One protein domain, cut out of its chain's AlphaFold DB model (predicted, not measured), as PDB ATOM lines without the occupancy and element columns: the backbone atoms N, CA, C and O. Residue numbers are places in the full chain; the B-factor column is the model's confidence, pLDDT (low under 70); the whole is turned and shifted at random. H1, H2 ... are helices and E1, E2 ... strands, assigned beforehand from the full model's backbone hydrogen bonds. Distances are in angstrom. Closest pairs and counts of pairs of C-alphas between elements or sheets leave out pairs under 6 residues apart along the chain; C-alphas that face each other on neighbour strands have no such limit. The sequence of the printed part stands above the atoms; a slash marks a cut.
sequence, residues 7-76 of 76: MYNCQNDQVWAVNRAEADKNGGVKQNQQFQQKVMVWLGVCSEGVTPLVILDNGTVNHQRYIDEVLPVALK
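AT A GLANCE: This is residues 7 to 76 of the 76 residues of the protein "Hypothetical protein" of Didymodactylos carnosus (UniProt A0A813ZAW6). With little regular structure, the printed part is a long arm, residues 7 to 39, folding back at short helix H1, and a small head: hairpin E1 E2 with H2 near it. The 70 residues hold, in order, H1, E1, E2 and H2, mixed in class, with 24 residues in named elements. The whole is extended, a rod of 60 by 27 by 19 A, radius of gyration of the C-alphas 20.9 A.

HOW THE PARTS SIT: H1, residues 20 to 25, is apart from E2, residues 54 to 56, and H2, residues 63 to 74. E1, residues 40 to 42, and E2 are an antiparallel hairpin, with N 42 and O 54 2.8 A apart. The closest C-alphas of E2 and H2, Val 54 and Val 70, are 6.9 A apart. Every O i to N i+4 pair is within hydrogen-bond range in H1, 5 of 8 in H2.

IN THESE COORDINATES: H1 begins at C-alpha 20 (119.498, 150.564, 173.170). H2, 14.4 A long, ends at C-alpha 74 (122.690, 105.538, 142.049).

THE WHOLE: The printed part has no cut. Links H1 to E1 and E1 to E2 are long. Residues 7 to 38 and 76 have pLDDT under 70.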
ATOM      1  N   MET A   7     123.342 126.832 168.322       47.44
ATOM      2  CA  MET A   7     122.901 127.315 169.634       47.44
ATOM      3  C   MET A   7     124.040 127.912 170.482       47.44
ATOM      4  O   MET A   7     123.774 128.710 171.374       47.44
ATOM      5  N   TYR A   8     125.299 127.548 170.205       44.06
ATOM      6  CA  TYR A   8     126.463 128.007 170.973       44.06
ATOM      7  C   TYR A   8     127.287 129.097 170.279       44.06
ATOM      8  O   TYR A   8     128.280 129.546 170.848       44.06
ATOM      9  N   ASN A   9     126.891 129.570 169.091       47.75
ATOM     10  CA  ASN A   9     127.574 130.697 168.458       47.75
ATOM     11  C   ASN A   9     126.886 132.024 168.808       47.75
ATOM     12  O   ASN A   9     126.276 132.676 167.964       47.75
ATOM     13  N   CYS A  10     127.007 132.429 170.074       52.31
ATOM     14  CA  CYS A  10     126.510 133.711 170.585       52.31
ATOM     15  C   CYS A  10     127.176 134.944 169.941       52.31
ATOM     16  O   CYS A  10     126.782 136.071 170.227       52.31
ATOM     17  N   GLN A  11     128.181 134.751 169.078       48.62
ATOM     18  CA  GLN A  11     128.918 135.829 168.419       48.62
ATOM     19  C   GLN A  11     128.275 136.314 167.112       48.62
ATOM     20  O   GLN A  11     128.642 137.383 166.634       48.62
ATOM     21  N   ASN A  12     127.306 135.585 166.545       48.47
ATOM     22  CA  ASN A  12     126.676 135.970 165.273       48.47
ATOM     23  C   ASN A  12     125.482 136.940 165.405       48.47
ATOM     24  O   ASN A  12     124.939 137.344 164.381       48.47
ATOM     25  N   ASP A  13     125.109 137.364 166.617       55.69
ATOM     26  CA  ASP A  13     123.986 138.288 166.875       55.69
ATOM     27  C   ASP A  13     124.459 139.724 167.195       55.69
ATOM     28  O   ASP A  13     123.997 140.373 168.135       55.69
ATOM     29  N   GLN A  14     125.408 140.262 166.422       56.09
ATOM     30  CA  GLN A  14     125.789 141.674 166.554       56.09
ATOM     31  C   GLN A  14     124.885 142.572 165.705       56.09
ATOM     32  O   GLN A  14     125.075 142.725 164.499       56.09
ATOM     33  N   VAL A  15     123.911 143.212 166.356       55.97
ATOM     34  CA  VAL A  15     123.189 144.360 165.794       55.97
ATOM     35  C   VAL A  15     123.989 145.621 166.116       55.97
ATOM     36  O   VAL A  15     124.097 146.012 167.278       55.97
ATOM     37  N   TRP A  16     124.562 146.270 165.101       53.59
ATOM     38  CA  TRP A  16     125.192 147.580 165.271       53.59
ATOM     39  C   TRP A  16     124.103 148.629 165.511       53.59
ATOM     40  O   TRP A  16     123.345 148.963 164.603       53.59
ATOM     41  N   ALA A  17     124.014 149.126 166.742       62.66
ATOM     42  CA  ALA A  17     123.113 150.202 167.132       62.66
ATOM     43  C   ALA A  17     123.883 151.225 167.970       62.66
ATOM     44  O   ALA A  17     124.727 150.860 168.791       62.66
ATOM     45  N   VAL A  18     123.590 152.509 167.778       69.81
ATOM     46  CA  VAL A  18     124.242 153.603 168.510       69.81
ATOM     47  C   VAL A  18     123.735 153.655 169.955       69.81
ATOM     48  O   VAL A  18     124.436 154.115 170.855       69.81
ATOM     49  N   ASN A  19     122.517 153.166 170.204       69.06
ATOM     50  CA  ASN A  19     121.934 153.060 171.537       69.06
ATOM     51  C   ASN A  19     120.867 151.951 171.630       69.06
ATOM     52  O   ASN A  19     120.393 151.408 170.634       69.06
ATOM     53  N   ARG A  20     120.468 151.629 172.866       62.06
ATOM     54  CA  ARG A  20     119.498 150.564 173.170       62.06
ATOM     55  C   ARG A  20     118.111 150.811 172.565       62.06
ATOM     56  O   ARG A  20     117.490 149.876 172.083       62.06
ATOM     57  N   ALA A  21     117.653 152.063 172.543       69.44
ATOM     58  CA  ALA A  21     116.357 152.414 171.964       69.44
ATOM     59  C   ALA A  21     116.314 152.158 170.445       69.44
ATOM     60  O   ALA A  21     115.278 151.768 169.910       69.44
ATOM     61  N   GLU A  22     117.440 152.340 169.753       68.50
ATOM     62  CA  GLU A  22     117.600 152.011 168.335       68.50
ATOM     63  C   GLU A  22     117.635 150.496 168.095       68.50
ATOM     64  O   GLU A  22     116.990 150.012 167.164       68.50
ATOM     65  N   ALA A  23     118.307 149.734 168.964       65.19
ATOM     66  CA  ALA A  23     118.307 148.270 168.904       65.19
ATOM     67  C   ALA A  23     116.893 147.685 169.087       65.19
ATOM     68  O   ALA A  23     116.474 146.809 168.328       65.19
ATOM     69  N   ASP A  24     116.129 148.223 170.042       64.81
ATOM     70  CA  ASP A  24     114.753 147.798 170.310       64.81
ATOM     71  C   ASP A  24     113.811 148.165 169.143       64.81
ATOM     72  O   ASP A  24     112.965 147.361 168.747       64.81
ATOM     73  N   LYS A  25     113.995 149.345 168.526       67.19
ATOM     74  CA  LYS A  25     113.199 149.808 167.372       67.19
ATOM     75  C   LYS A  25     113.486 149.029 166.083       67.19
ATOM     76  O   LYS A  25     112.567 148.809 165.297       67.19
ATOM     77  N   ASN A  26     114.728 148.591 165.875       62.72
ATOM     78  CA  ASN A  26     115.143 147.814 164.700       62.72
ATOM     79  C   ASN A  26     114.778 146.319 164.789       62.72
ATOM     80  O   ASN A  26     115.164 145.537 163.920       62.72
ATOM     81  N   GLY A  27     114.006 145.914 165.803       56.66
ATOM     82  CA  GLY A  27     113.544 144.538 165.954       56.66
ATOM     83  C   GLY A  27     114.600 143.632 166.579       56.66
ATOM     84  O   GLY A  27     114.849 142.544 166.064       56.66
ATOM     85  N   GLY A  28     115.194 144.062 167.702       47.94
ATOM     86  CA  GLY A  28     116.211 143.336 168.484       47.94
ATOM     87  C   GLY A  28     115.823 141.934 168.975       47.94
ATOM     88  O   GLY A  28     116.630 141.251 169.595       47.94
ATOM     89  N   VAL A  29     114.613 141.469 168.663       53.75
ATOM     90  CA  VAL A  29     114.227 140.064 168.756       53.75
ATOM     91  C   VAL A  29     113.539 139.681 167.451       53.75
ATOM     92  O   VAL A  29     112.313 139.598 167.363       53.75
ATOM     93  N   LYS A  30     114.325 139.413 166.406       50.34
ATOM     94  CA  LYS A  30     113.850 138.468 165.398       50.34
ATOM     95  C   LYS A  30     113.705 137.142 166.129       50.34
ATOM     96  O   LYS A  30     114.684 136.622 166.660       50.34
ATOM     97  N   GLN A  31     112.496 136.578 166.155       47.47
ATOM     98  CA  GLN A  31     112.399 135.134 166.292       47.47
ATOM     99  C   GLN A  31     113.147 134.577 165.087       47.47
ATOM    100  O   GLN A  31     112.602 134.490 163.988       47.47
ATOM    101  N   ASN A  32     114.434 134.274 165.278       50.50
ATOM    102  CA  ASN A  32     115.133 133.348 164.415       50.50
ATOM    103  C   ASN A  32     114.162 132.189 164.263       50.50
ATOM    104  O   ASN A  32     113.640 131.705 165.268       50.50
ATOM    105  N   GLN A  33     113.828 131.823 163.031       50.88
ATOM    106  CA  GLN A  33     113.074 130.614 162.763       50.88
ATOM    107  C   GLN A  33     113.914 129.498 163.398       50.88
ATOM    108  O   GLN A  33     114.909 129.065 162.825       50.88
ATOM    109  N   GLN A  34     113.612 129.160 164.661       50.72
ATOM    110  CA  GLN A  34     114.504 128.417 165.567       50.72
ATOM    111  C   GLN A  34     114.826 127.030 165.003       50.72
ATOM    112  O   GLN A  34     115.796 126.385 165.390       50.72
ATOM    113  N   PHE A  35     114.031 126.614 164.023       53.81
ATOM    114  CA  PHE A  35     114.208 125.444 163.203       53.81
ATOM    115  C   PHE A  35     114.513 125.910 161.780       53.81
ATOM    116  O   PHE A  35     113.600 126.143 160.988       53.81
ATOM    117  N   GLN A  36     115.799 126.056 161.447       55.09
ATOM    118  CA  GLN A  36     116.197 126.106 160.042       55.09
ATOM    119  C   GLN A  36     115.601 124.874 159.355       55.09
ATOM    120  O   GLN A  36     115.766 123.757 159.856       55.09
ATOM    121  N   GLN A  37     114.877 125.072 158.252       64.12
ATOM    122  CA  GLN A  37     114.426 123.963 157.418       64.12
ATOM    123  C   GLN A  37     115.680 123.207 156.966       64.12
ATOM    124  O   GLN A  37     116.508 123.739 156.228       64.12
ATOM    125  N   LYS A  38     115.881 122.004 157.509       69.62
ATOM    126  CA  LYS A  38     117.031 121.163 157.184       69.62
ATOM    127  C   LYS A  38     116.668 120.342 155.962       69.62
ATOM    128  O   LYS A  38     115.731 119.555 156.020       69.62
ATOM    129  N   VAL A  39     117.441 120.512 154.901       75.81
ATOM    130  CA  VAL A  39     117.322 119.721 153.680       75.81
ATOM    131  C   VAL A  39     118.464 118.717 153.664       75.81
ATOM    132  O   VAL A  39     119.623 119.088 153.868       75.81
ATOM    133  N   MET A  40     118.149 117.440 153.466       85.00
ATOM    134  CA  MET A  40     119.162 116.406 153.283       85.00
ATOM    135  C   MET A  40     119.416 116.230 151.793       85.00
ATOM    136  O   MET A  40     118.490 116.231 150.993       85.00
ATOM    137  N   VAL A  41     120.678 116.082 151.412       88.75
ATOM    138  CA  VAL A  41     121.063 115.922 150.014       88.75
ATOM    139  C   VAL A  41     121.911 114.671 149.884       88.75
ATOM    140  O   VAL A  41     122.791 114.428 150.711       88.75
ATOM    141  N   TRP A  42     121.639 113.877 148.856       91.38
ATOM    142  CA  TRP A  42     122.427 112.711 148.494       91.38
ATOM    143  C   TRP A  42     123.033 112.891 147.103       91.38
ATOM    144  O   TRP A  42     122.393 113.400 146.180       91.38
ATOM    145  N   LEU A  43     124.291 112.478 146.978       92.94
ATOM    146  CA  LEU A  43     125.061 112.517 145.745       92.94
ATOM    147  C   LEU A  43     126.049 111.343 145.767       92.94
ATOM    148  O   LEU A  43     126.702 111.097 146.785       92.94
ATOM    149  N   GLY A  44     126.139 110.610 144.665       91.31
ATOM    150  CA  GLY A  44     127.125 109.561 144.449       91.31
ATOM    151  C   GLY A  44     128.265 110.084 143.584       91.31
ATOM    152  O   GLY A  44     128.028 110.749 142.577       91.31
ATOM    153  N   VAL A  45     129.503 109.784 143.973       92.38
ATOM    154  CA  VAL A  45     130.700 110.111 143.186       92.38
ATOM    155  C   VAL A  45     131.494 108.837 142.970       92.38
ATOM    156  O   VAL A  45     131.804 108.126 143.925       92.38
ATOM    157  N   CYS A  46     131.843 108.565 141.719       89.31
ATOM    158  CA  CYS A  46     132.734 107.484 141.330       89.31
ATOM    159  C   CYS A  46     133.818 108.015 140.381       89.31
ATOM    160  O   CYS A  46     133.826 109.187 140.006       89.31
ATOM    161  N   SER A  47     134.750 107.150 139.981       93.12
ATOM    162  CA  SER A  47     135.790 107.506 139.007       93.12
ATOM    163  C   SER A  47     135.228 107.904 137.639       93.12
ATOM    164  O   SER A  47     135.909 108.593 136.886       93.12
ATOM    165  N   GLU A  48     134.011 107.469 137.312       88.38
ATOM    166  CA  GLU A  48     133.361 107.723 136.022       88.38
ATOM    167  C   GLU A  48     132.509 109.000 136.032       88.38
ATOM    168  O   GLU A  48     132.161 109.512 134.970       88.38
ATOM    169  N   GLY A  49     132.211 109.559 137.209       89.19
ATOM    170  CA  GLY A  49     131.462 110.803 137.310       89.19
ATOM    171  C   GLY A  49     130.656 110.965 138.591       89.19
ATOM    172  O   GLY A  49     130.947 110.388 139.640       89.19
ATOM    173  N   VAL A  50     129.640 111.819 138.489       91.69
ATOM    174  CA  VAL A  50     128.767 112.234 139.586       91.69
ATOM    175  C   VAL A  50     127.321 111.926 139.218       91.69
ATOM    176  O   VAL A  50     126.876 112.274 138.123       91.69
ATOM    177  N   THR A  51     126.581 111.297 140.128       91.75
ATOM    178  CA  THR A  51     125.154 111.022 139.928       91.75
ATOM    179  C   THR A  51     124.334 112.312 140.012       91.75
ATOM    180  O   THR A  51     124.733 113.254 140.705       91.75
ATOM    181  N   PRO A  52     123.140 112.367 139.393       91.31
ATOM    182  CA  PRO A  52     122.194 113.450 139.640       91.31
ATOM    183  C   PRO A  52     121.942 113.658 141.141       91.31
ATOM    184  O   PRO A  52     121.895 112.700 141.916       91.31
ATOM    185  N   LEU A  53     121.793 114.920 141.545       90.56
ATOM    186  CA  LEU A  53     121.582 115.300 142.939       90.56
ATOM    187  C   LEU A  53     120.184 114.876 143.405       90.56
ATOM    188  O   LEU A  53     119.194 115.218 142.758       90.56
ATOM    189  N   VAL A  54     120.097 114.197 144.548       89.38
ATOM    190  CA  VAL A  54     118.821 113.851 145.188       89.38
ATOM    191  C   VAL A  54     118.623 114.749 146.399       89.38
ATOM    192  O   VAL A  54     119.422 114.725 147.334       89.38
ATOM    193  N   ILE A  55     117.562 115.550 146.380       89.00
ATOM    194  CA  ILE A  55     117.201 116.457 147.469       89.00
ATOM    195  C   ILE A  55     116.033 115.841 148.239       89.00
ATOM    196  O   ILE A  55     115.009 115.487 147.663       89.00
ATOM    197  N   LEU A  56     116.210 115.691 149.546       84.25
ATOM    198  CA  LEU A  56     115.248 115.117 150.475       84.25
ATOM    199  C   LEU A  56     114.756 116.241 151.388       84.25
ATOM    200  O   LEU A  56     115.385 116.577 152.395       84.25
ATOM    201  N   ASP A  57     113.623 116.825 151.004       73.75
ATOM    202  CA  ASP A  57     113.100 118.057 151.609       73.75
ATOM    203  C   ASP A  57     112.574 117.868 153.039       73.75
ATOM    204  O   ASP A  57     112.560 118.810 153.826       73.75
ATOM    205  N   ASN A  58     112.164 116.646 153.401       75.19
ATOM    206  CA  ASN A  58     111.551 116.349 154.696       75.19
ATOM    207  C   ASN A  58     112.232 115.171 155.392       75.19
ATOM    208  O   ASN A  58     112.008 114.021 155.024       75.19
ATOM    209  N   GLY A  59     112.989 115.436 156.455       73.88
ATOM    210  CA  GLY A  59     113.564 114.397 157.314       73.88
ATOM    211  C   GLY A  59     114.841 113.756 156.763       73.88
ATOM    212  O   GLY A  59     115.484 114.276 155.858       73.88
ATOM    213  N   THR A  60     115.247 112.637 157.361       79.56
ATOM    214  CA  THR A  60     116.492 111.936 157.017       79.56
ATOM    215  C   THR A  60     116.237 110.733 156.110       79.56
ATOM    216  O   THR A  60     115.136 110.180 156.083       79.56
ATOM    217  N   VAL A  61     117.281 110.278 155.412       84.56
ATOM    218  CA  VAL A  61     117.290 108.973 154.739       84.56
ATOM    219  C   VAL A  61     116.995 107.878 155.763       84.56
ATOM    220  O   VAL A  61     117.646 107.785 156.803       84.56
ATOM    221  N   ASN A  62     116.027 107.027 155.440       89.31
ATOM    222  CA  ASN A  62     115.842 105.722 156.063       89.31
ATOM    223  C   ASN A  62     115.983 104.638 154.980       89.31
ATOM    224  O   ASN A  62     116.139 104.957 153.802       89.31
ATOM    225  N   HIS A  63     115.942 103.363 155.367       92.12
ATOM    226  CA  HIS A  63     116.157 102.256 154.429       92.12
ATOM    227  C   HIS A  63     115.152 102.254 153.265       92.12
ATOM    228  O   HIS A  63     115.561 102.084 152.122       92.12
ATOM    229  N   GLN A  64     113.867 102.499 153.535       92.81
ATOM    230  CA  GLN A  64     112.830 102.498 152.503       92.81
ATOM    231  C   GLN A  64     113.028 103.653 151.519       92.81
ATOM    232  O   GLN A  64     113.088 103.447 150.314       92.81
ATOM    233  N   ARG A  65     113.251 104.863 152.037       90.00
ATOM    234  CA  ARG A  65     113.507 106.053 151.216       90.00
ATOM    235  C   ARG A  65     114.799 105.947 150.422       90.00
ATOM    236  O   ARG A  65     114.872 106.436 149.305       90.00
ATOM    237  N   TYR A  66     115.820 105.289 150.965       91.50
ATOM    238  CA  TYR A  66     117.034 105.008 150.206       91.50
ATOM    239  C   TYR A  66     116.739 104.107 148.999       91.50
ATOM    240  O   TYR A  66     117.214 104.376 147.898       91.50
ATOM    241  N   ILE A  67     115.932 103.063 149.193       93.69
ATOM    242  CA  ILE A  67     115.551 102.148 148.115       93.69
ATOM    243  C   ILE A  67     114.701 102.857 147.059       93.69
ATOM    244  O   ILE A  67     114.948 102.681 145.871       93.69
ATOM    245  N   ASP A  68     113.748 103.679 147.488       92.44
ATOM    246  CA  ASP A  68     112.768 104.279 146.582       92.44
ATOM    247  C   ASP A  68     113.290 105.548 145.886       92.44
ATOM    248  O   ASP A  68     113.001 105.770 144.711       92.44
ATOM    249  N   GLU A  69     114.069 106.384 146.584       90.81
ATOM    250  CA  GLU A  69     114.471 107.719 146.107       90.81
ATOM    251  C   GLU A  69     115.947 107.781 145.674       90.81
ATOM    252  O   GLU A  69     116.286 108.540 144.768       90.81
ATOM    253  N   VAL A  70     116.838 106.984 146.281       91.12
ATOM    254  CA  VAL A  70     118.292 107.070 146.039       91.12
ATOM    255  C   VAL A  70     118.797 105.993 145.079       91.12
ATOM    256  O   VAL A  70     119.477 106.314 144.102       91.12
ATOM    257  N   LEU A  71     118.464 104.717 145.308       92.00
ATOM    258  CA  LEU A  71     118.944 103.610 144.468       92.00
ATOM    259  C   LEU A  71     118.647 103.777 142.965       92.00
ATOM    260  O   LEU A  71     119.544 103.492 142.172       92.00
ATOM    261  N   PRO A  72     117.473 104.277 142.528       92.19
ATOM    262  CA  PRO A  72     117.193 104.461 141.102       92.19
ATOM    263  C   PRO A  72     118.085 105.507 140.422       92.19
ATOM    264  O   PRO A  72     118.205 105.513 139.196       92.19
ATOM    265  N   VAL A  73     118.678 106.414 141.203       91.12
ATOM    266  CA  VAL A  73     119.621 107.435 140.728       91.12
ATOM    267  C   VAL A  73     121.059 106.926 140.814       91.12
ATOM    268  O   VAL A  73     121.862 107.237 139.945       91.12
ATOM    269  N   ALA A  74     121.367 106.115 141.829       85.69
ATOM    270  CA  ALA A  74     122.690 105.538 142.049       85.69
ATOM    271  C   ALA A  74     123.064 104.419 141.061       85.69
ATOM    272  O   ALA A  74     124.245 104.161 140.856       85.69
ATOM    273  N   LEU A  75     122.070 103.725 140.498       82.62
ATOM    274  CA  LEU A  75     122.261 102.605 139.568       82.62
ATOM    275  C   LEU A  75     122.243 103.021 138.086       82.62
ATOM    276  O   LEU A  75     122.222 102.149 137.216       82.62
ATOM    277  N   LYS A  76     122.196 104.324 137.802       65.12
ATOM    278  CA  LYS A  76     122.310 104.877 136.449       65.12
ATOM    279  C   LYS A  76     123.745 105.268 136.153       65.12
ATOM    280  O   LYS A  76     124.143 105.044 134.994       65.12
TER     281      LYS A  76